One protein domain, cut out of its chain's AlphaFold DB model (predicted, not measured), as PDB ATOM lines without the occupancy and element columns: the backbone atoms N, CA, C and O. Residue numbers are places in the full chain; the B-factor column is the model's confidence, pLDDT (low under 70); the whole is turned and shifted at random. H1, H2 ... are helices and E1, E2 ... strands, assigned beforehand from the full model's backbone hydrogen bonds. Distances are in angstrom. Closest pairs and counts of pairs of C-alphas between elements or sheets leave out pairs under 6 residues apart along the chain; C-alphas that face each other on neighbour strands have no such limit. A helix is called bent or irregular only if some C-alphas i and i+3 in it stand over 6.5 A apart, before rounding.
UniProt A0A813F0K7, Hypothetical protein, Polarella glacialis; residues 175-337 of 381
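Overview. This is residues 175 to 337 of the 381 residues of the protein "Hypothetical protein" of Polarella glacialis (UniProt A0A813F0K7). One twisted sheet of five strands has three helices, H1, H2 and H3, over one face and no named helix on the other. H4 lies off the sheet, and residues 316 to 337, a long stretch with no named element, come back to E3, with which residues 335 to 336 pair antiparallel. The printed part has 163 residues, with H1 E1 H2 E2 H3 E3 H4 E4 E5 along it; the class is mixed, helices and strands, and the branched sheet is mixed too. The whole is compact, with a radius of gyration of the C-alphas of 15.9 A and spans of 49 by 34 by 27 A.

Along the chain. The strands are E4, residues 294 to 303, 29.2 A long; E2, 226 to 232, 19.4 A; E1, 194 to 196; E3, 268 to 272; and E5, 311 to 315. The helices are H3, 240 to 260, 30.7 A and irregular, C-alphas 241 and 244 being 7.5 A apart; H2, 206 to 222, 23.2 A; H1, 175 to 188, 19.8 A; and H4, 276 to 284. C-alpha 175 is at (216.891, 175.400, 86.620), C-alpha 315 at (200.270, 164.079, 89.603).

Arrangement. E1 and E5 lie on one side of E4, E2 on the other side. E4 is antiparallel to E1 (N 195 to O 295, 2.8 A), to E2 (N 229 to O 298, 2.8 A) and, in a hairpin, to E5 (N 301 to O 313, 2.9 A). E3, parallel to E2 with N 230 to O 269 at 2.8 A, forms with H3 a strand-helix-strand unit, a helix between two parallel neighbour strands, its crossover right-handed. H3 is on the sheet at a height of 6.3 A; C-alphas 248 and 272 are its closest to E3, 4.2 A. H2 touches H3 at C-alphas 217 and 258, 5.2 A, and H1 at 219 and 187, 6.8 A. H4 is apart from these helices. Within hydrogen-bond range are every O i to N i+4 pair in H1 and H4, 11 of 13 in H2 and 15 of 17 in H3.

Size, cuts and confidence. C-alphas 175 and 239 are farthest apart, 50.8 A. The printed part has no cut, and no link is long. Residues 305 to 309 have pLDDT under 70.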
ATOM      1  N   CYS A 175     217.284 174.788  85.348       71.50
ATOM      2  CA  CYS A 175     216.891 175.400  86.620       71.50
ATOM      3  C   CYS A 175     215.493 176.030  86.555       71.50
ATOM      4  O   CYS A 175     214.694 175.847  87.473       71.50
ATOM      5  N   VAL A 176     215.160 176.737  85.468       76.00
ATOM      6  CA  VAL A 176     213.818 177.319  85.280       76.00
ATOM      7  C   VAL A 176     212.759 176.217  85.227       76.00
ATOM      8  O   VAL A 176     211.749 176.296  85.928       76.00
ATOM      9  N   HIS A 177     213.003 175.153  84.463       77.88
ATOM     10  CA  HIS A 177     212.081 174.024  84.353       77.88
ATOM     11  C   HIS A 177     211.900 173.271  85.681       77.88
ATOM     12  O   HIS A 177     210.765 172.994  86.074       77.88
ATOM     13  N   MET A 178     212.985 173.023  86.423       80.25
ATOM     14  CA  MET A 178     212.913 172.432  87.765       80.25
ATOM     15  C   MET A 178     212.151 173.320  88.749       80.25
ATOM     16  O   MET A 178     211.317 172.814  89.494       80.25
ATOM     17  N   SER A 179     212.380 174.637  88.730       85.25
ATOM     18  CA  SER A 179     211.664 175.564  89.616       85.25
ATOM     19  C   SER A 179     210.153 175.559  89.357       85.25
ATOM     20  O   SER A 179     209.363 175.596  90.299       85.25
ATOM     21  N   CYS A 180     209.741 175.426  88.090       87.44
ATOM     22  CA  CYS A 180     208.335 175.304  87.717       87.44
ATOM     23  C   CYS A 180     207.731 173.984  88.215       87.44
ATOM     24  O   CYS A 180     206.629 173.989  88.757       87.44
ATOM     25  N   ALA A 181     208.444 172.866  88.052       89.25
ATOM     26  CA  ALA A 181     207.993 171.563  88.536       89.25
ATOM     27  C   ALA A 181     207.849 171.544  90.067       89.25
ATOM     28  O   ALA A 181     206.848 171.047  90.582       89.25
ATOM     29  N   LEU A 182     208.801 172.143  90.787       90.25
ATOM     30  CA  LEU A 182     208.756 172.256  92.243       90.25
ATOM     31  C   LEU A 182     207.578 173.120  92.711       90.25
ATOM     32  O   LEU A 182     206.821 172.689  93.574       90.25
ATOM     33  N   ALA A 183     207.361 174.288  92.095       92.81
ATOM     34  CA  ALA A 183     206.229 175.157  92.420       92.81
ATOM     35  C   ALA A 183     204.873 174.473  92.167       92.81
ATOM     36  O   ALA A 183     203.944 174.615  92.964       92.81
ATOM     37  N   VAL A 184     204.764 173.689  91.086       94.44
ATOM     38  CA  VAL A 184     203.579 172.860  90.823       94.44
ATOM     39  C   VAL A 184     203.416 171.802  91.916       94.44
ATOM     40  O   VAL A 184     202.325 171.677  92.461       94.44
ATOM     41  N   ALA A 185     204.478 171.081  92.284       92.69
ATOM     42  CA  ALA A 185     204.427 170.057  93.328       92.69
ATOM     43  C   ALA A 185     204.005 170.621  94.698       92.69
ATOM     44  O   ALA A 185     203.142 170.045  95.358       92.69
ATOM     45  N   GLU A 186     204.557 171.769  95.099       93.81
ATOM     46  CA  GLU A 186     204.170 172.476  96.327       93.81
ATOM     47  C   GLU A 186     202.709 172.926  96.278       93.81
ATOM     48  O   GLU A 186     201.957 172.735  97.231       93.81
ATOM     49  N   GLY A 187     202.276 173.477  95.144       94.50
ATOM     50  CA  GLY A 187     200.899 173.915  94.955       94.50
ATOM     51  C   GLY A 187     199.874 172.778  94.981       94.50
ATOM     52  O   GLY A 187     198.715 172.999  95.333       94.50
ATOM     53  N   LEU A 188     200.297 171.562  94.633       95.50
ATOM     54  CA  LEU A 188     199.481 170.350  94.700       95.50
ATOM     55  C   LEU A 188     199.394 169.768  96.112       95.50
ATOM     56  O   LEU A 188     198.519 168.941  96.382       95.50
ATOM     57  N   GLN A 189     200.271 170.190  97.025       94.69
ATOM     58  CA  GLN A 189     200.278 169.694  98.389       94.69
ATOM     59  C   GLN A 189     198.966 170.065  99.098       94.69
ATOM     60  O   GLN A 189     198.632 171.232  99.290       94.69
ATOM     61  N   GLY A 190     198.208 169.044  99.502       92.50
ATOM     62  CA  GLY A 190     196.923 169.209 100.185       92.50
ATOM     63  C   GLY A 190     195.703 169.315  99.266       92.50
ATOM     64  O   GLY A 190     194.585 169.399  99.780       92.50
ATOM     65  N   LEU A 191     195.883 169.267  97.942       96.12
ATOM     66  CA  LEU A 191     194.775 169.104  97.000       96.12
ATOM     67  C   LEU A 191     194.406 167.623  96.862       96.12
ATOM     68  O   LEU A 191     195.269 166.745  96.871       96.12
ATOM     69  N   SER A 192     193.111 167.341  96.733       95.44
ATOM     70  CA  SER A 192     192.619 165.999  96.416       95.44
ATOM     71  C   SER A 192     192.656 165.751  94.911       95.44
ATOM     72  O   SER A 192     192.191 166.580  94.130       95.44
ATOM     73  N   GLN A 193     193.138 164.575  94.504       94.94
ATOM     74  CA  GLN A 193     192.989 164.075  93.130       94.94
ATOM     75  C   GLN A 193     191.547 163.639  92.823       94.94
ATOM     76  O   GLN A 193     191.156 163.568  91.662       94.94
ATOM     77  N   ASP A 194     190.757 163.347  93.860       94.88
ATOM     78  CA  ASP A 194     189.364 162.925  93.751       94.88
ATOM     79  C   ASP A 194     188.432 164.120  93.989       94.88
ATOM     80  O   ASP A 194     188.383 164.668  95.096       94.88
ATOM     81  N   ILE A 195     187.661 164.497  92.970       96.19
ATOM     82  CA  ILE A 195     186.613 165.519  93.049       96.19
ATOM     83  C   ILE A 195     185.267 164.828  93.232       96.19
ATOM     84  O   ILE A 195     184.795 164.126  92.339       96.19
ATOM     85  N   PHE A 196     184.625 165.054  94.375       95.75
ATOM     86  CA  PHE A 196     183.338 164.444  94.699       95.75
ATOM     87  C   PHE A 196     182.144 165.261  94.199       95.75
ATOM     88  O   PHE A 196     182.124 166.492  94.243       95.75
ATOM     89  N   PHE A 197     181.103 164.542  93.791       96.50
ATOM     90  CA  PHE A 197     179.842 165.069  93.287       96.50
ATOM     91  C   PHE A 197     178.694 164.786  94.250       96.50
ATOM     92  O   PHE A 197     178.722 163.845  95.054       96.50
ATOM     93  N   GLU A 198     177.642 165.584  94.133       96.00
ATOM     94  CA  GLU A 198     176.353 165.261  94.720       96.00
ATOM     95  C   GLU A 198     175.822 163.929  94.163       96.00
ATOM     96  O   GLU A 198     176.095 163.516  93.024       96.00
ATOM     97  N   ARG A 199     175.080 163.198  94.999       92.62
ATOM     98  CA  ARG A 199     174.618 161.847  94.660       92.62
ATOM     99  C   ARG A 199     173.711 161.893  93.430       92.62
ATOM    100  O   ARG A 199     172.735 162.633  93.407       92.62
ATOM    101  N   ALA A 200     174.021 161.062  92.431       92.38
ATOM    102  CA  ALA A 200     173.294 161.010  91.157       92.38
ATOM    103  C   ALA A 200     173.190 162.371  90.431       92.38
ATOM    104  O   ALA A 200     172.284 162.582  89.630       92.38
ATOM    105  N   SER A 201     174.150 163.269  90.670       95.25
ATOM    106  CA  SER A 201     174.265 164.561  89.996       95.25
ATOM    107  C   SER A 201     175.661 164.748  89.370       95.25
ATOM    108  O   SER A 201     176.629 164.120  89.831       95.25
ATOM    109  N   PRO A 202     175.787 165.578  88.314       96.69
ATOM    110  CA  PRO A 202     177.061 166.129  87.859       96.69
ATOM    111  C   PRO A 202     177.481 167.383  88.647       96.69
ATOM    112  O   PRO A 202     178.521 167.960  88.354       96.69
ATOM    113  N   GLU A 203     176.706 167.821  89.643       96.81
ATOM    114  CA  GLU A 203     177.069 168.960  90.489       96.81
ATOM    115  C   GLU A 203     178.199 168.596  91.459       96.81
ATOM    116  O   GLU A 203     178.096 167.638  92.229       96.81
ATOM    117  N   ILE A 204     179.289 169.365  91.413       97.06
ATOM    118  CA  ILE A 204     180.448 169.201  92.297       97.06
ATOM    119  C   ILE A 204     180.065 169.650  93.711       97.06
ATOM    120  O   ILE A 204     179.513 170.742  93.888       97.06
ATOM    121  N   ARG A 205     180.401 168.839  94.723       96.44
ATOM    122  CA  ARG A 205     180.160 169.193  96.130       96.44
ATOM    123  C   ARG A 205     180.849 170.502  96.475       96.44
ATOM    124  O   ARG A 205     181.976 170.750  96.051       96.44
ATOM    125  N   HIS A 206     180.202 171.308  97.311       95.62
ATOM    126  CA  HIS A 206     180.723 172.622  97.687       95.62
ATOM    127  C   HIS A 206     182.144 172.556  98.279       95.62
ATOM    128  O   HIS A 206     182.990 173.376  97.933       95.62
ATOM    129  N   GLU A 207     182.423 171.565  99.129       95.56
ATOM    130  CA  GLU A 207     183.736 171.373  99.761       95.56
ATOM    131  C   GLU A 207     184.839 171.061  98.735       95.56
ATOM    132  O   GLU A 207     185.873 171.732  98.716       95.56
ATOM    133  N   ALA A 208     184.586 170.103  97.835       94.19
ATOM    134  CA  ALA A 208     185.511 169.732  96.763       94.19
ATOM    135  C   ALA A 208     185.716 170.887  95.768       94.19
ATOM    136  O   ALA A 208     186.826 171.130  95.298       94.19
ATOM    137  N   PHE A 209     184.659 171.651  95.483       96.25
ATOM    138  CA  PHE A 209     184.752 172.834  94.635       96.25
ATOM    139  C   PHE A 209     185.652 173.910  95.259       96.25
ATOM    140  O   PHE A 209     186.604 174.368  94.629       96.25
ATOM    141  N   ALA A 210     185.361 174.312  96.501       95.25
ATOM    142  CA  ALA A 210     186.017 175.443  97.152       95.25
ATOM    143  C   ALA A 210     187.515 175.215  97.391       95.25
ATOM    144  O   ALA A 210     188.294 176.166  97.304       95.25
ATOM    145  N   ARG A 211     187.915 173.973  97.689       95.75
ATOM    146  CA  ARG A 211     189.313 173.618  97.938       95.75
ATOM    147  C   ARG A 211     190.010 173.119  96.676       95.75
ATOM    148  O   ARG A 211     190.971 173.739  96.226       95.75
ATOM    149  N   ASP A 212     189.526 172.018  96.109       96.88
ATOM    150  CA  ASP A 212     190.279 171.240  95.125       96.88
ATOM    151  C   ASP A 212     190.164 171.858  93.726       96.88
ATOM    152  O   ASP A 212     191.177 172.181  93.111       96.88
ATOM    153  N   VAL A 213     188.945 172.148  93.252       97.56
ATOM    154  CA  VAL A 213     188.736 172.746  91.915       97.56
ATOM    155  C   VAL A 213     189.360 174.139  91.824       97.56
ATOM    156  O   VAL A 213     190.061 174.448  90.860       97.56
ATOM    157  N   VAL A 214     189.151 174.983  92.839       97.31
ATOM    158  CA  VAL A 214     189.749 176.327  92.885       97.31
ATOM    159  C   VAL A 214     191.274 176.263  92.994       97.31
ATOM    160  O   VAL A 214     191.955 177.048  92.330       97.31
ATOM    161  N   GLY A 215     191.823 175.343  93.793       97.06
ATOM    162  CA  GLY A 215     193.267 175.127  93.902       97.06
ATOM    163  C   GLY A 215     193.889 174.724  92.564       97.06
ATOM    164  O   GLY A 215     194.803 175.392  92.081       97.06
ATOM    165  N   ILE A 216     193.318 173.709  91.909       97.50
ATOM    166  CA  ILE A 216     193.772 173.227  90.598       97.50
ATOM    167  C   ILE A 216     193.664 174.334  89.542       97.50
ATOM    168  O   ILE A 216     194.604 174.544  88.775       97.50
ATOM    169  N   ALA A 217     192.569 175.102  89.520       97.38
ATOM    170  CA  ALA A 217     192.405 176.207  88.576       97.38
ATOM    171  C   ALA A 217     193.485 177.289  88.742       97.38
ATOM    172  O   ALA A 217     194.011 177.788  87.746       97.38
ATOM    173  N   ARG A 218     193.854 177.630  89.986       97.06
ATOM    174  CA  ARG A 218     194.947 178.578  90.264       97.06
ATOM    175  C   ARG A 218     196.290 178.058  89.760       97.06
ATOM    176  O   ARG A 218     197.045 178.839  89.186       97.06
ATOM    177  N   LEU A 219     196.564 176.762  89.910       96.69
ATOM    178  CA  LEU A 219     197.783 176.151  89.371       96.69
ATOM    179  C   LEU A 219     197.808 176.190  87.847       96.69
ATOM    180  O   LEU A 219     198.808 176.597  87.268       96.69
ATOM    181  N   CYS A 220     196.695 175.858  87.194       96.44
ATOM    182  CA  CYS A 220     196.588 175.928  85.736       96.44
ATOM    183  C   CYS A 220     196.761 177.363  85.206       96.44
ATOM    184  O   CYS A 220     197.299 177.571  84.121       96.44
ATOM    185  N   LEU A 221     196.304 178.364  85.965       95.94
ATOM    186  CA  LEU A 221     196.518 179.778  85.652       95.94
ATOM    187  C   LEU A 221     197.987 180.193  85.805       95.94
ATOM    188  O   LEU A 221     198.499 180.926  84.961       95.94
ATOM    189  N   ALA A 222     198.649 179.740  86.874       95.81
ATOM    190  CA  ALA A 222     200.050 180.048  87.153       95.81
ATOM    191  C   ALA A 222     201.019 179.317  86.206       95.81
ATOM    192  O   ALA A 222     202.077 179.852  85.880       95.81
ATOM    193  N   HIS A 223     200.638 178.130  85.726       95.00
ATOM    194  CA  HIS A 223     201.464 177.259  84.894       95.00
ATOM    195  C   HIS A 223     200.731 176.894  83.594       95.00
ATOM    196  O   HIS A 223     200.114 175.834  83.500       95.00
ATOM    197  N   PRO A 224     200.822 177.741  82.551       93.44
ATOM    198  CA  PRO A 224     200.131 177.520  81.280       93.44
ATOM    199  C   PRO A 224     200.543 176.258  80.520       93.44
ATOM    200  O   PRO A 224     199.863 175.870  79.570       93.44
ATOM    201  N   GLU A 225     201.676 175.665  80.900       92.50
ATOM    202  CA  GLU A 225     202.186 174.430  80.317       92.50
ATOM    203  C   GLU A 225     201.519 173.167  80.896       92.50
ATOM    204  O   GLU A 225     201.739 172.063  80.399       92.50
ATOM    205  N   LEU A 226     200.691 173.311  81.932       95.31
ATOM    206  CA  LEU A 226     200.033 172.193  82.591       95.31
ATOM    207  C   LEU A 226     198.888 171.641  81.729       95.31
ATOM    208  O   LEU A 226     198.003 172.383  81.299       95.31
ATOM    209  N   SER A 227     198.898 170.330  81.514       96.44
ATOM    210  CA  SER A 227     197.795 169.579  80.918       96.44
ATOM    211  C   SER A 227     196.960 168.922  82.006       96.44
ATOM    212  O   SER A 227     197.499 168.318  82.930       96.44
ATOM    213  N   VAL A 228     195.640 169.031  81.887       96.81
ATOM    214  CA  VAL A 228     194.663 168.502  82.838       96.81
ATOM    215  C   VAL A 228     193.890 167.375  82.182       96.81
ATOM    216  O   VAL A 228     193.291 167.562  81.129       96.81
ATOM    217  N   TYR A 229     193.851 166.223  82.832       96.88
ATOM    218  CA  TYR A 229     193.101 165.052  82.410       96.88
ATOM    219  C   TYR A 229     192.061 164.747  83.481       96.88
ATOM    220  O   TYR A 229     192.404 164.612  84.655       96.88
ATOM    221  N   VAL A 230     190.792 164.661  83.095       96.62
ATOM    222  CA  VAL A 230     189.684 164.410  84.019       96.62
ATOM    223  C   VAL A 230     188.959 163.132  83.626       96.62
ATOM    224  O   VAL A 230     188.376 163.043  82.547       96.62
ATOM    225  N   ALA A 231     188.952 162.157  84.525       96.19
ATOM    226  CA  ALA A 231     188.233 160.903  84.363       96.19
ATOM    227  C   ALA A 231     186.979 160.907  85.243       96.19
ATOM    228  O   ALA A 231     187.058 160.975  86.465       96.19
ATOM    229  N   GLY A 232     185.795 160.867  84.635       96.12
ATOM    230  CA  GLY A 232     184.528 160.808  85.362       96.12
ATOM    231  C   GLY A 232     184.156 159.376  85.743       96.12
ATOM    232  O   GLY A 232     184.241 158.466  84.917       96.12
ATOM    233  N   HIS A 233     183.670 159.171  86.970       95.06
ATOM    234  CA  HIS A 233     183.269 157.851  87.469       95.06
ATOM    235  C   HIS A 233     181.839 157.848  88.003       95.06
ATOM    236  O   HIS A 233     181.269 158.883  88.367       95.06
ATOM    237  N   CYS A 234     181.231 156.662  88.041       94.88
ATOM    238  CA  CYS A 234     179.947 156.436  88.690       94.88
ATOM    239  C   CYS A 234     179.961 155.141  89.508       94.88
ATOM    240  O   CYS A 234     180.799 154.263  89.309       94.88
ATOM    241  N   GLY A 235     179.018 155.024  90.444       91.81
ATOM    242  CA  GLY A 235     178.866 153.810  91.239       91.81
ATOM    243  C   GLY A 235     178.297 152.637  90.444       91.81
ATOM    244  O   GLY A 235     177.581 152.815  89.458       91.81
ATOM    245  N   ARG A 236     178.554 151.422  90.943       90.25
ATOM    246  CA  ARG A 236     178.094 150.147  90.356       90.25
ATOM    247  C   ARG A 236     176.582 150.066  90.118       90.25
ATOM    248  O   ARG A 236     176.144 149.336  89.240       90.25
ATOM    249  N   SER A 237     175.790 150.790  90.906       90.56
ATOM    250  CA  SER A 237     174.324 150.758  90.854       90.56
ATOM    251  C   SER A 237     173.702 151.643  89.772       90.56
ATOM    252  O   SER A 237     172.483 151.625  89.612       90.56
ATOM    253  N   ALA A 238     174.495 152.434  89.044       91.56
ATOM    254  CA  ALA A 238     173.975 153.232  87.941       91.56
ATOM    255  C   ALA A 238     173.492 152.319  86.790       91.56
ATOM    256  O   ALA A 238     174.189 151.362  86.452       91.56
ATOM    257  N   PRO A 239     172.332 152.589  86.163       94.25
ATOM    258  CA  PRO A 239     171.885 151.848  84.984       94.25
ATOM    259  C   PRO A 239     172.876 151.974  83.822       94.25
ATOM    260  O   PRO A 239     173.313 153.080  83.505       94.25
ATOM    261  N   GLU A 240     173.184 150.861  83.150       94.81
ATOM    262  CA  GLU A 240     174.176 150.820  82.059       94.81
ATOM    263  C   GLU A 240     173.871 151.828  80.942       94.81
ATOM    264  O   GLU A 240     174.773 152.478  80.422       94.81
ATOM    265  N   SER A 241     172.583 152.043  80.652       95.81
ATOM    266  CA  SER A 241     172.112 152.983  79.630       95.81
ATOM    267  C   SER A 241     172.533 154.435  79.861       95.81
ATOM    268  O   SER A 241     172.560 155.204  78.906       95.81
ATOM    269  N   ILE A 242     172.856 154.821  81.101       94.88
ATOM    270  CA  ILE A 242     173.239 156.196  81.438       94.88
ATOM    271  C   ILE A 242     174.690 156.328  81.894       94.88
ATOM    272  O   ILE A 242     175.179 157.453  81.960       94.88
ATOM    273  N   LYS A 243     175.394 155.231  82.216       94.38
ATOM    274  CA  LYS A 243     176.736 155.293  82.826       94.38
ATOM    275  C   LYS A 243     177.708 156.124  81.997       94.38
ATOM    276  O   LYS A 243     178.345 157.027  82.538       94.38
ATOM    277  N   GLN A 244     177.790 155.858  80.694       94.88
ATOM    278  CA  GLN A 244     178.732 156.560  79.825       94.88
ATOM    279  C   GLN A 244     178.421 158.055  79.761       94.88
ATOM    280  O   GLN A 244     179.260 158.879  80.105       94.88
ATOM    281  N   GLN A 245     177.180 158.411  79.417       95.81
ATOM    282  CA  GLN A 245     176.766 159.810  79.319       95.81
ATOM    283  C   GLN A 245     176.944 160.549  80.652       95.81
ATOM    284  O   GLN A 245     177.428 161.676  80.690       95.81
ATOM    285  N   PHE A 246     176.577 159.910  81.760       95.81
ATOM    286  CA  PHE A 246     176.619 160.517  83.081       95.81
ATOM    287  C   PHE A 246     178.049 160.720  83.599       95.81
ATOM    288  O   PHE A 246     178.353 161.754  84.194       95.81
ATOM    289  N   THR A 247     178.947 159.768  83.347       96.12
ATOM    290  CA  THR A 247     180.370 159.923  83.682       96.12
ATOM    291  C   THR A 247     181.051 160.977  82.815       96.12
ATOM    292  O   THR A 247     181.796 161.795  83.352       96.12
ATOM    293  N   SER A 248     180.724 161.050  81.521       96.38
ATOM    294  CA  SER A 248     181.182 162.135  80.647       96.38
ATOM    295  C   SER A 248     180.715 163.508  81.137       96.38
ATOM    296  O   SER A 248     181.534 164.416  81.228       96.38
ATOM    297  N   LEU A 249     179.449 163.654  81.549       96.56
ATOM    298  CA  LEU A 249     178.924 164.916  82.097       96.56
ATOM    299  C   LEU A 249     179.655 165.367  83.370       96.56
ATOM    300  O   LEU A 249     179.830 166.561  83.595       96.56
ATOM    301  N   ARG A 250     180.096 164.429  84.214       96.88
ATOM    302  CA  ARG A 250     180.893 164.743  85.410       96.88
ATOM    303  C   ARG A 250     182.272 165.279  85.054       96.88
ATOM    304  O   ARG A 250     182.680 166.301  85.601       96.88
ATOM    305  N   ALA A 251     182.963 164.614  84.131       97.19
ATOM    306  CA  ALA A 251     184.256 165.087  83.651       97.19
ATOM    307  C   ALA A 251     184.122 166.465  82.975       97.19
ATOM    308  O   ALA A 251     184.864 167.391  83.301       97.19
ATOM    309  N   GLU A 252     183.093 166.635  82.138       97.00
ATOM    310  CA  GLU A 252     182.762 167.905  81.484       97.00
ATOM    311  C   GLU A 252     182.490 169.019  82.503       97.00
ATOM    312  O   GLU A 252     182.960 170.145  82.326       97.00
ATOM    313  N   SER A 253     181.777 168.714  83.593       96.94
ATOM    314  CA  SER A 253     181.492 169.685  84.649       96.94
ATOM    315  C   SER A 253     182.772 170.198  85.306       96.94
ATOM    316  O   SER A 253     182.893 171.402  85.508       96.94
ATOM    317  N   VAL A 254     183.744 169.332  85.610       97.62
ATOM    318  CA  VAL A 254     185.033 169.757  86.190       97.62
ATOM    319  C   VAL A 254     185.797 170.642  85.208       97.62
ATOM    320  O   VAL A 254     186.223 171.732  85.586       97.62
ATOM    321  N   CYS A 255     185.926 170.225  83.945       97.38
ATOM    322  CA  CYS A 255     186.592 171.027  82.913       97.38
ATOM    323  C   CYS A 255     185.913 172.393  82.722       97.38
ATOM    324  O   CYS A 255     186.593 173.415  82.613       97.38
ATOM    325  N   SER A 256     184.577 172.434  82.743       95.81
ATOM    326  CA  SER A 256     183.813 173.679  82.658       95.81
ATOM    327  C   SER A 256     184.101 174.606  83.838       95.81
ATOM    328  O   SER A 256     184.325 175.793  83.619       95.81
ATOM    329  N   GLU A 257     184.127 174.096  85.074       96.94
ATOM    330  CA  GLU A 257     184.438 174.918  86.252       96.94
ATOM    331  C   GLU A 257     185.884 175.430  86.236       96.94
ATOM    332  O   GLU A 257     186.124 176.606  86.510       96.94
ATOM    333  N   LEU A 258     186.856 174.586  85.866       97.06
ATOM    334  CA  LEU A 258     188.255 175.001  85.724       97.06
ATOM    335  C   LEU A 258     188.390 176.132  84.695       97.06
ATOM    336  O   LEU A 258     189.053 177.139  84.954       97.06
ATOM    337  N   ARG A 259     187.720 176.000  83.545       95.44
ATOM    338  CA  ARG A 259     187.675 177.038  82.507       95.44
ATOM    339  C   ARG A 259     187.014 178.318  83.014       95.44
ATOM    340  O   ARG A 259     187.526 179.406  82.753       95.44
ATOM    341  N   ASP A 260     185.892 178.214  83.718       95.06
ATOM    342  CA  ASP A 260     185.167 179.374  84.249       95.06
ATOM    343  C   ASP A 260     186.010 180.146  85.279       95.06
ATOM    344  O   ASP A 260     185.918 181.375  85.358       95.06
ATOM    345  N   LEU A 261     186.892 179.444  85.995       96.25
ATOM    346  CA  LEU A 261     187.902 180.010  86.893       96.25
ATOM    347  C   LEU A 261     189.151 180.548  86.170       96.25
ATOM    348  O   LEU A 261     190.001 181.153  86.818       96.25
ATOM    349  N   GLY A 262     189.251 180.387  84.848       95.25
ATOM    350  CA  GLY A 262     190.290 180.978  84.001       95.25
ATOM    351  C   GLY A 262     191.375 180.016  83.512       95.25
ATOM    352  O   GLY A 262     192.268 180.450  82.782       95.25
ATOM    353  N   ALA A 263     191.319 178.728  83.859       95.06
ATOM    354  CA  ALA A 263     192.274 177.753  83.339       95.06
ATOM    355  C   ALA A 263     192.146 177.602  81.807       95.06
ATOM    356  O   ALA A 263     191.061 177.723  81.227       95.06
ATOM    357  N   ARG A 264     193.271 177.355  81.126       90.94
ATOM    358  CA  ARG A 264     193.325 177.273  79.659       90.94
ATOM    359  C   ARG A 264     192.688 175.976  79.151       90.94
ATOM    360  O   ARG A 264     193.107 174.891  79.526       90.94
ATOM    361  N   HIS A 265     191.697 176.094  78.269       87.19
ATOM    362  CA  HIS A 265     190.922 174.951  77.770       87.19
ATOM    363  C   HIS A 265     191.694 174.052  76.789       87.19
ATOM    364  O   HIS A 265     191.433 172.859  76.742       87.19
ATOM    365  N   ASN A 266     192.668 174.590  76.047       85.25
ATOM    366  CA  ASN A 266     193.435 173.876  75.012       85.25
ATOM    367  C   ASN A 266     194.438 172.840  75.553       85.25
ATOM    368  O   ASN A 266     195.282 172.343  74.815       85.25
ATOM    369  N   ARG A 267     194.406 172.576  76.860       91.38
ATOM    370  CA  ARG A 267     195.173 171.515  77.518       91.38
ATOM    371  C   ARG A 267     194.318 170.748  78.520       91.38
ATOM    372  O   ARG A 267     194.837 170.208  79.488       91.38
ATOM    373  N   MET A 268     193.004 170.743  78.320       96.94
ATOM    374  CA  MET A 268     192.082 169.950  79.120       96.94
ATOM    375  C   MET A 268     191.596 168.768  78.302       96.94
ATOM    376  O   MET A 268     191.171 168.923  77.160       96.94
ATOM    377  N   TYR A 269     191.614 167.601  78.915       96.81
ATOM    378  CA  TYR A 269     191.159 166.364  78.324       96.81
ATOM    379  C   TYR A 269     190.209 165.672  79.290       96.81
ATOM    380  O   TYR A 269     190.391 165.728  80.506       96.81
ATOM    381  N   MET A 270     189.190 165.013  78.757       96.69
ATOM    382  CA  MET A 270     188.178 164.341  79.557       96.69
ATOM    383  C   MET A 270     187.833 162.962  79.006       96.69
ATOM    384  O   MET A 270     187.856 162.732  77.795       96.69
ATOM    385  N   CYS A 271     187.468 162.053  79.905       96.38
ATOM    386  CA  CYS A 271     186.901 160.754  79.565       96.38
ATOM    387  C   CYS A 271     185.823 160.343  80.582       96.38
ATOM    388  O   CYS A 271     185.847 160.733  81.752       96.38
ATOM    389  N   GLY A 272     184.832 159.577  80.120       95.88
ATOM    390  CA  GLY A 272     183.828 158.940  80.974       95.88
ATOM    391  C   GLY A 272     184.161 157.461  81.137       95.88
ATOM    392  O   GLY A 272     184.249 156.752  80.137       95.88
ATOM    393  N   CYS A 273     184.356 157.001  82.375       92.50
ATOM    394  CA  CYS A 273     184.949 155.687  82.662       92.50
ATOM    395  C   CYS A 273     183.952 154.666  83.228       92.50
ATOM    396  O   CYS A 273     184.356 153.667  83.831       92.50
ATOM    397  N   SER A 274     182.648 154.916  83.063       91.81
ATOM    398  CA  SER A 274     181.570 154.036  83.536       91.81
ATOM    399  C   SER A 274     181.737 153.636  85.026       91.81
ATOM    400  O   SER A 274     182.144 154.461  85.854       91.81
ATOM    401  N   SER A 275     181.375 152.403  85.408       92.00
ATOM    402  CA  SER A 275     181.534 151.841  86.762       92.00
ATOM    403  C   SER A 275     182.810 151.017  86.957       92.00
ATOM    404  O   SER A 275     183.052 150.539  88.063       92.00
ATOM    405  N   VAL A 276     183.639 150.862  85.923       89.31
ATOM    406  CA  VAL A 276     184.794 149.945  85.926       89.31
ATOM    407  C   VAL A 276     185.804 150.313  87.021       89.31
ATOM    408  O   VAL A 276     186.320 149.459  87.741       89.31
ATOM    409  N   VAL A 277     186.024 151.612  87.222       86.25
ATOM    410  CA  VAL A 277     186.926 152.130  88.263       86.25
ATOM    411  C   VAL A 277     186.366 151.881  89.658       86.25
ATOM    412  O   VAL A 277     187.092 151.451  90.550       86.25
ATOM    413  N   ALA A 278     185.053 152.061  89.827       86.31
ATOM    414  CA  ALA A 278     184.375 151.734  91.075       86.31
ATOM    415  C   ALA A 278     184.465 150.238  91.389       86.31
ATOM    416  O   ALA A 278     184.603 149.834  92.542       86.31
ATOM    417  N   GLU A 279     184.397 149.393  90.362       87.31
ATOM    418  CA  GLU A 279     184.545 147.955  90.519       87.31
ATOM    419  C   GLU A 279     185.915 147.568  91.041       87.31
ATOM    420  O   GLU A 279     185.984 146.892  92.070       87.31
ATOM    421  N   ARG A 280     186.964 148.073  90.399       86.62
ATOM    422  CA  ARG A 280     188.347 147.876  90.818       86.62
ATOM    423  C   ARG A 280     188.592 148.388  92.240       86.62
ATOM    424  O   ARG A 280     189.145 147.664  93.062       86.62
ATOM    425  N   ASP A 281     188.155 149.605  92.548       84.75
ATOM    426  CA  ASP A 281     188.431 150.238  93.840       84.75
ATOM    427  C   ASP A 281     187.696 149.549  95.004       84.75
ATOM    428  O   ASP A 281     188.264 149.425  96.085       84.75
ATOM    429  N   ILE A 282     186.479 149.026  94.798       86.25
ATOM    430  CA  ILE A 282     185.792 148.201  95.815       86.25
ATOM    431  C   ILE A 282     186.566 146.909  96.091       86.25
ATOM    432  O   ILE A 282     186.644 146.486  97.244       86.25
ATOM    433  N   ILE A 283     187.106 146.268  95.047       84.56
ATOM    434  CA  ILE A 283     187.897 145.039  95.198       84.56
ATOM    435  C   ILE A 283     189.173 145.351  95.985       84.56
ATOM    436  O   ILE A 283     189.454 144.683  96.979       84.56
ATOM    437  N   ALA A 284     189.886 146.414  95.604       83.94
ATOM    438  CA  ALA A 284     191.096 146.858  96.294       83.94
ATOM    439  C   ALA A 284     190.832 147.254  97.760       83.94
ATOM    440  O   ALA A 284     191.657 146.992  98.629       83.94
ATOM    441  N   ALA A 285     189.666 147.841  98.052       84.81
ATOM    442  CA  ALA A 285     189.258 148.239  99.400       84.81
ATOM    443  C   ALA A 285     188.649 147.098 100.242       84.81
ATOM    444  O   ALA A 285     188.164 147.350 101.346       84.81
ATOM    445  N   GLY A 286     188.611 145.858  99.740       87.56
ATOM    446  CA  GLY A 286     188.072 144.716 100.484       87.56
ATOM    447  C   GLY A 286     186.556 144.769 100.722       87.56
ATOM    448  O   GLY A 286     186.070 144.223 101.710       87.56
ATOM    449  N   GLY A 287     185.791 145.425  99.841       82.19
ATOM    450  CA  GLY A 287     184.322 145.423  99.897       82.19
ATOM    451  C   GLY A 287     183.678 146.527 100.745       82.19
ATOM    452  O   GLY A 287     182.466 146.487 100.964       82.19
ATOM    453  N   GLY A 288     184.445 147.517 101.213       82.12
ATOM    454  CA  GLY A 288     183.903 148.675 101.929       82.12
ATOM    455  C   GLY A 288     182.930 149.514 101.087       82.12
ATOM    456  O   GLY A 288     183.056 149.617  99.864       82.12
ATOM    457  N   ALA A 289     181.956 150.148 101.749       74.19
ATOM    458  CA  ALA A 289     181.071 151.124 101.118       74.19
ATOM    459  C   ALA A 289     181.856 152.410 100.816       74.19
ATOM    460  O   ALA A 289     182.033 153.261 101.684       74.19
ATOM    461  N   VAL A 290     182.345 152.534  99.585       77.62
ATOM    462  CA  VAL A 290     183.051 153.726  99.101       77.62
ATOM    463  C   VAL A 290     182.099 154.546  98.227       77.62
ATOM    464  O   VAL A 290     181.270 154.000  97.494       77.62
ATOM    465  N   ASP A 291     182.175 155.870  98.333       74.81
ATOM    466  CA  ASP A 291     181.403 156.771  97.485       74.81
ATOM    467  C   ASP A 291     182.067 156.900  96.109       74.81
ATOM    468  O   ASP A 291     183.185 157.391  95.978       74.81
ATOM    469  N   PHE A 292     181.360 156.459  95.071       81.38
ATOM    470  CA  PHE A 292     181.835 156.478  93.683       81.38
ATOM    471  C   PHE A 292     181.252 157.624  92.866       81.38
ATOM    472  O   PHE A 292     181.316 157.628  91.634       81.38
ATOM    473  N   SER A 293     180.653 158.610  93.534       90.56
ATOM    474  CA  SER A 293     180.301 159.871  92.894       90.56
ATOM    475  C   SER A 293     181.514 160.787  92.836       90.56
ATOM    476  O   SER A 293     181.544 161.796  93.532       90.56
ATOM    477  N   LYS A 294     182.516 160.424  92.025       93.75
ATOM    478  CA  LYS A 294     183.780 161.162  91.920       93.75
ATOM    479  C   LYS A 294     184.293 161.296  90.482       93.75
ATOM    480  O   LYS A 294     183.853 160.567  89.591       93.75
ATOM    481  N   ALA A 295     185.226 162.214  90.278       94.56
ATOM    482  CA  ALA A 295     186.079 162.311  89.102       94.56
ATOM    483  C   ALA A 295     187.532 162.377  89.568       94.56
ATOM    484  O   ALA A 295     187.826 163.058  90.550       94.56
ATOM    485  N   GLU A 296     188.413 161.669  88.875       94.38
ATOM    486  CA  GLU A 296     189.849 161.684  89.126       94.38
ATOM    487  C   GLU A 296     190.503 162.731  88.223       94.38
ATOM    488  O   GLU A 296     190.253 162.770  87.015       94.38
ATOM    489  N   VAL A 297     191.323 163.596  88.813       95.50
ATOM    490  CA  VAL A 297     192.106 164.594  88.084       95.50
ATOM    491  C   VAL A 297     193.561 164.171  88.053       95.50
ATOM    492  O   VAL A 297     194.170 163.907  89.089       95.50
ATOM    493  N   ARG A 298     194.125 164.168  86.849       95.19
ATOM    494  CA  ARG A 298     195.550 163.998  86.601       95.19
ATOM    495  C   ARG A 298     196.106 165.252  85.951       95.19
ATOM    496  O   ARG A 298     195.490 165.834  85.062       95.19
ATOM    497  N   LEU A 299     197.282 165.660  86.400       95.38
ATOM    498  CA  LEU A 299     197.996 166.811  85.872       95.38
ATOM    499  C   LEU A 299     199.323 166.337  85.295       95.38
ATOM    500  O   LEU A 299     200.043 165.577  85.941       95.38
ATOM    501  N   GLU A 300     199.633 166.780  84.083       94.56
ATOM    502  CA  GLU A 300     200.934 166.569  83.456       94.56
ATOM    503  C   GLU A 300     201.579 167.922  83.173       94.56
ATOM    504  O   GLU A 300     201.022 168.743  82.443       94.56
ATOM    505  N   LEU A 301     202.778 168.148  83.701       93.31
ATOM    506  CA  LEU A 301     203.643 169.230  83.246       93.31
ATOM    507  C   LEU A 301     204.703 168.623  82.333       93.31
ATOM    508  O   LEU A 301     205.563 167.875  82.795       93.31
ATOM    509  N   ARG A 302     204.644 168.951  81.041       89.00
ATOM    510  CA  ARG A 302     205.681 168.567  80.078       89.00
ATOM    511  C   ARG A 302     206.633 169.732  79.900       89.00
ATOM    512  O   ARG A 302     206.242 170.799  79.436       89.00
ATOM    513  N   SER A 303     207.874 169.520  80.309       81.44
ATOM    514  CA  SER A 303     208.877 170.565  80.389       81.44
ATOM    515  C   SER A 303     210.108 170.149  79.584       81.44
ATOM    516  O   SER A 303     210.876 169.300  80.027       81.44
ATOM    517  N   GLY A 304     210.277 170.713  78.385       73.44
ATOM    518  CA  GLY A 304     211.455 170.498  77.537       73.44
ATOM    519  C   GLY A 304     211.155 170.510  76.031       73.44
ATOM    520  O   GLY A 304     209.990 170.423  75.635       73.44
ATOM    521  N   PRO A 305     212.191 170.637  75.178       66.25
ATOM    522  CA  PRO A 305     212.065 170.420  73.738       66.25
ATOM    523  C   PRO A 305     211.631 168.973  73.445       66.25
ATOM    524  O   PRO A 305     211.938 168.059  74.209       66.25
ATOM    525  N   LEU A 306     210.928 168.769  72.327       58.34
ATOM    526  CA  LEU A 306     210.332 167.490  71.892       58.34
ATOM    527  C   LEU A 306     211.347 166.348  71.659       58.34
ATOM    528  O   LEU A 306     210.945 165.225  71.370       58.34
ATOM    529  N   ASP A 307     212.641 166.607  71.825       60.28
ATOM    530  CA  ASP A 307     213.749 165.737  71.421       60.28
ATOM    531  C   ASP A 307     214.113 164.664  72.474       60.28
ATOM    532  O   ASP A 307     215.266 164.261  72.596       60.28
ATOM    533  N   GLY A 308     213.135 164.187  73.253       59.66
ATOM    534  CA  GLY A 308     213.267 162.973  74.079       59.66
ATOM    535  C   GLY A 308     213.702 163.159  75.540       59.66
ATOM    536  O   GLY A 308     213.486 162.251  76.334       59.66
ATOM    537  N   ASN A 309     214.199 164.334  75.939       65.19
ATOM    538  CA  ASN A 309     214.530 164.653  77.341       65.19
ATOM    539  C   ASN A 309     213.481 165.573  77.989       65.19
ATOM    540  O   ASN A 309     213.812 166.594  78.593       65.19
ATOM    541  N   SER A 310     212.195 165.250  77.836       75.56
ATOM    542  CA  SER A 310     211.138 165.995  78.519       75.56
ATOM    543  C   SER A 310     211.035 165.546  79.972       75.56
ATOM    544  O   SER A 310     210.782 164.370  80.239       75.56
ATOM    545  N   LEU A 311     211.155 166.484  80.909       78.62
ATOM    546  CA  LEU A 311     210.745 166.235  82.283       78.62
ATOM    547  C   LEU A 311     209.214 166.193  82.305       78.62
ATOM    548  O   LEU A 311     208.557 167.171  81.933       78.62
ATOM    549  N   ILE A 312     208.663 165.044  82.691       86.19
ATOM    550  CA  ILE A 312     207.225 164.842  82.850       86.19
ATOM    551  C   ILE A 312     206.957 164.757  84.347       86.19
ATOM    552  O   ILE A 312     207.286 163.762  84.988       86.19
ATOM    553  N   LEU A 313     206.380 165.817  84.908       88.62
ATOM    554  CA  LEU A 313     205.795 165.741  86.240       88.62
ATOM    555  C   LEU A 313     204.357 165.272  86.082       88.62
ATOM    556  O   LEU A 313     203.558 165.926  85.413       88.62
ATOM    557  N   GLU A 314     204.046 164.140  86.701       90.69
ATOM    558  CA  GLU A 314     202.706 163.575  86.730       90.69
ATOM    559  C   GLU A 314     202.184 163.593  88.159       90.69
ATOM    560  O   GLU A 314     202.846 163.122  89.084       90.69
ATOM    561  N   TRP A 315     200.980 164.120  88.334       91.88
ATOM    562  CA  TRP A 315     200.270 164.079  89.603       91.88
ATOM    563  C   TRP A 315     198.879 163.501  89.400       91.88
ATOM    564  O   TRP A 315     198.218 163.809  88.409       91.88
ATOM    565  N   GLY A 316     198.439 162.681  90.349       83.88
ATOM    566  CA  GLY A 316     197.180 161.949  90.283       83.88
ATOM    567  C   GLY A 316     197.380 160.461  89.996       83.88
ATOM    568  O   GLY A 316     198.431 160.014  89.531       83.88
ATOM    569  N   ARG A 317     196.351 159.669  90.291       79.94
ATOM    570  CA  ARG A 317     196.368 158.218  90.098       79.94
ATOM    571  C   ARG A 317     196.238 157.873  88.616       79.94
ATOM    572  O   ARG A 317     195.335 158.345  87.931       79.94
ATOM    573  N   LYS A 318     197.097 156.980  88.120       81.31
ATOM    574  CA  LYS A 318     196.914 156.362  86.801       81.31
ATOM    575  C   LYS A 318     195.888 155.249  86.919       81.31
ATOM    576  O   LYS A 318     196.132 154.223  87.549       81.31
ATOM    577  N   VAL A 319     194.720 155.445  86.323       76.88
ATOM    578  CA  VAL A 319     193.605 154.501  86.472       76.88
ATOM    579  C   VAL A 319     193.878 153.146  85.796       76.88
ATOM    580  O   VAL A 319     193.272 152.144  86.156       76.88
ATOM    581  N   TRP A 320     194.823 153.088  84.863       76.44
ATOM    582  CA  TRP A 320     195.301 151.853  84.232       76.44
ATOM    583  C   TRP A 320     196.438 151.164  84.996       76.44
ATOM    584  O   TRP A 320     196.811 150.048  84.654       76.44
ATOM    585  N   GLN A 321     196.994 151.792  86.035       82.06
ATOM    586  CA  GLN A 321     198.042 151.164  86.832       82.06
ATOM    587  C   GLN A 321     197.447 150.060  87.713       82.06
ATOM    588  O   GLN A 321     196.336 150.197  88.240       82.06
ATOM    589  N   GLU A 322     198.189 148.962  87.859       77.56
ATOM    590  CA  GLU A 322     197.808 147.857  88.735       77.56
ATOM    591  C   GLU A 322     197.608 148.351  90.167       77.56
ATOM    592  O   GLU A 322     198.383 149.149  90.700       77.56
ATOM    593  N   VAL A 323     196.540 147.867  90.793       81.06
ATOM    594  CA  VAL A 323     196.271 148.097  92.210       81.06
ATOM    595  C   VAL A 323     196.355 146.767  92.943       81.06
ATOM    596  O   VAL A 323     196.008 145.739  92.360       81.06
ATOM    597  N   PRO A 324     196.768 146.759  94.223       78.94
ATOM    598  CA  PRO A 324     196.798 145.532  95.003       78.94
ATOM    599  C   PRO A 324     195.438 144.828  94.936       78.94
ATOM    600  O   PRO A 324     194.417 145.400  95.319       78.94
ATOM    601  N   ASN A 325     195.434 143.593  94.431       83.44
ATOM    602  CA  ASN A 325     194.257 142.729  94.290       83.44
ATOM    603  C   ASN A 325     193.201 143.165  93.255       83.44
ATOM    604  O   ASN A 325     192.123 142.574  93.222       83.44
ATOM    605  N   GLY A 326     193.470 144.161  92.406       76.94
ATOM    606  CA  GLY A 326     192.555 144.581  91.340       76.94
ATOM    607  C   GLY A 326     193.205 144.495  89.957       76.94
ATOM    608  O   GLY A 326     194.413 144.691  89.841       76.94
ATOM    609  N   PRO A 327     192.428 144.222  88.895       80.25
ATOM    610  CA  PRO A 327     192.971 144.185  87.544       80.25
ATOM    611  C   PRO A 327     193.453 145.575  87.108       80.25
ATOM    612  O   PRO A 327     192.835 146.592  87.451       80.25
ATOM    613  N   ALA A 328     194.522 145.612  86.309       80.62
ATOM    614  CA  ALA A 328     194.846 146.787  85.508       80.62
ATOM    615  C   ALA A 328     193.671 147.097  84.574       80.62
ATOM    616  O   ALA A 328     193.075 146.194  83.978       80.62
ATOM    617  N   LEU A 329     193.322 148.374  84.460       86.12
ATOM    618  CA  LEU A 329     192.346 148.818  83.471       86.12
ATOM    619  C   LEU A 329     193.069 149.147  82.164       86.12
ATOM    620  O   LEU A 329     194.236 149.535  82.211       86.12
ATOM    621  N   PRO A 330     192.407 149.014  81.002       87.44
ATOM    622  CA  PRO A 330     192.986 149.487  79.755       87.44
ATOM    623  C   PRO A 330     193.296 150.983  79.852       87.44
ATOM    624  O   PRO A 330     192.608 151.735  80.554       87.44
ATOM    625  N   GLU A 331     194.337 151.408  79.138       87.38
ATOM    626  CA  GLU A 331     194.646 152.824  78.995       87.38
ATOM    627  C   GLU A 331     193.424 153.558  78.429       87.38
ATOM    628  O   GLU A 331     192.768 153.097  77.492       87.38
ATOM    629  N   MET A 332     193.063 154.665  79.071       89.62
ATOM    630  CA  MET A 332     191.842 155.390  78.745       89.62
ATOM    631  C   MET A 332     192.089 156.323  77.570       89.62
ATOM    632  O   MET A 332     193.035 157.107  77.579       89.62
ATOM    633  N   GLU A 333     191.186 156.296  76.597       93.69
ATOM    634  CA  GLU A 333     191.190 157.269  75.515       93.69
ATOM    635  C   GLU A 333     190.584 158.584  76.020       93.69
ATOM    636  O   GLU A 333     189.391 158.685  76.322       93.69
ATOM    637  N   TYR A 334     191.436 159.594  76.168       95.38
ATOM    638  CA  TYR A 334     191.017 160.930  76.555       95.38
ATOM    639  C   TYR A 334     190.637 161.748  75.323       95.38
ATOM    640  O   TYR A 334     191.379 161.815  74.348       95.38
ATOM    641  N   THR A 335     189.497 162.427  75.402       96.25
ATOM    642  CA  THR A 335     189.044 163.364  74.368       96.25
ATOM    643  C   THR A 335     189.394 164.790  74.770       96.25
ATOM    644  O   THR A 335     189.232 165.161  75.933       96.25
ATOM    645  N   GLU A 336     189.891 165.595  73.831       96.44
ATOM    646  CA  GLU A 336     190.161 167.013  74.088       96.44
ATOM    647  C   GLU A 336     188.856 167.736  74.456       96.44
ATOM    648  O   GLU A 336     187.819 167.559  73.809       96.44
ATOM    649  N   TYR A 337     188.896 168.542  75.518       95.56
ATOM    650  CA  TYR A 337     187.750 169.326  75.948       95.56
ATOM    651  C   TYR A 337     187.457 170.406  74.897       95.56
ATOM    652  O   TYR A 337     188.301 171.276  74.659       95.56
TER     653      TYR A 337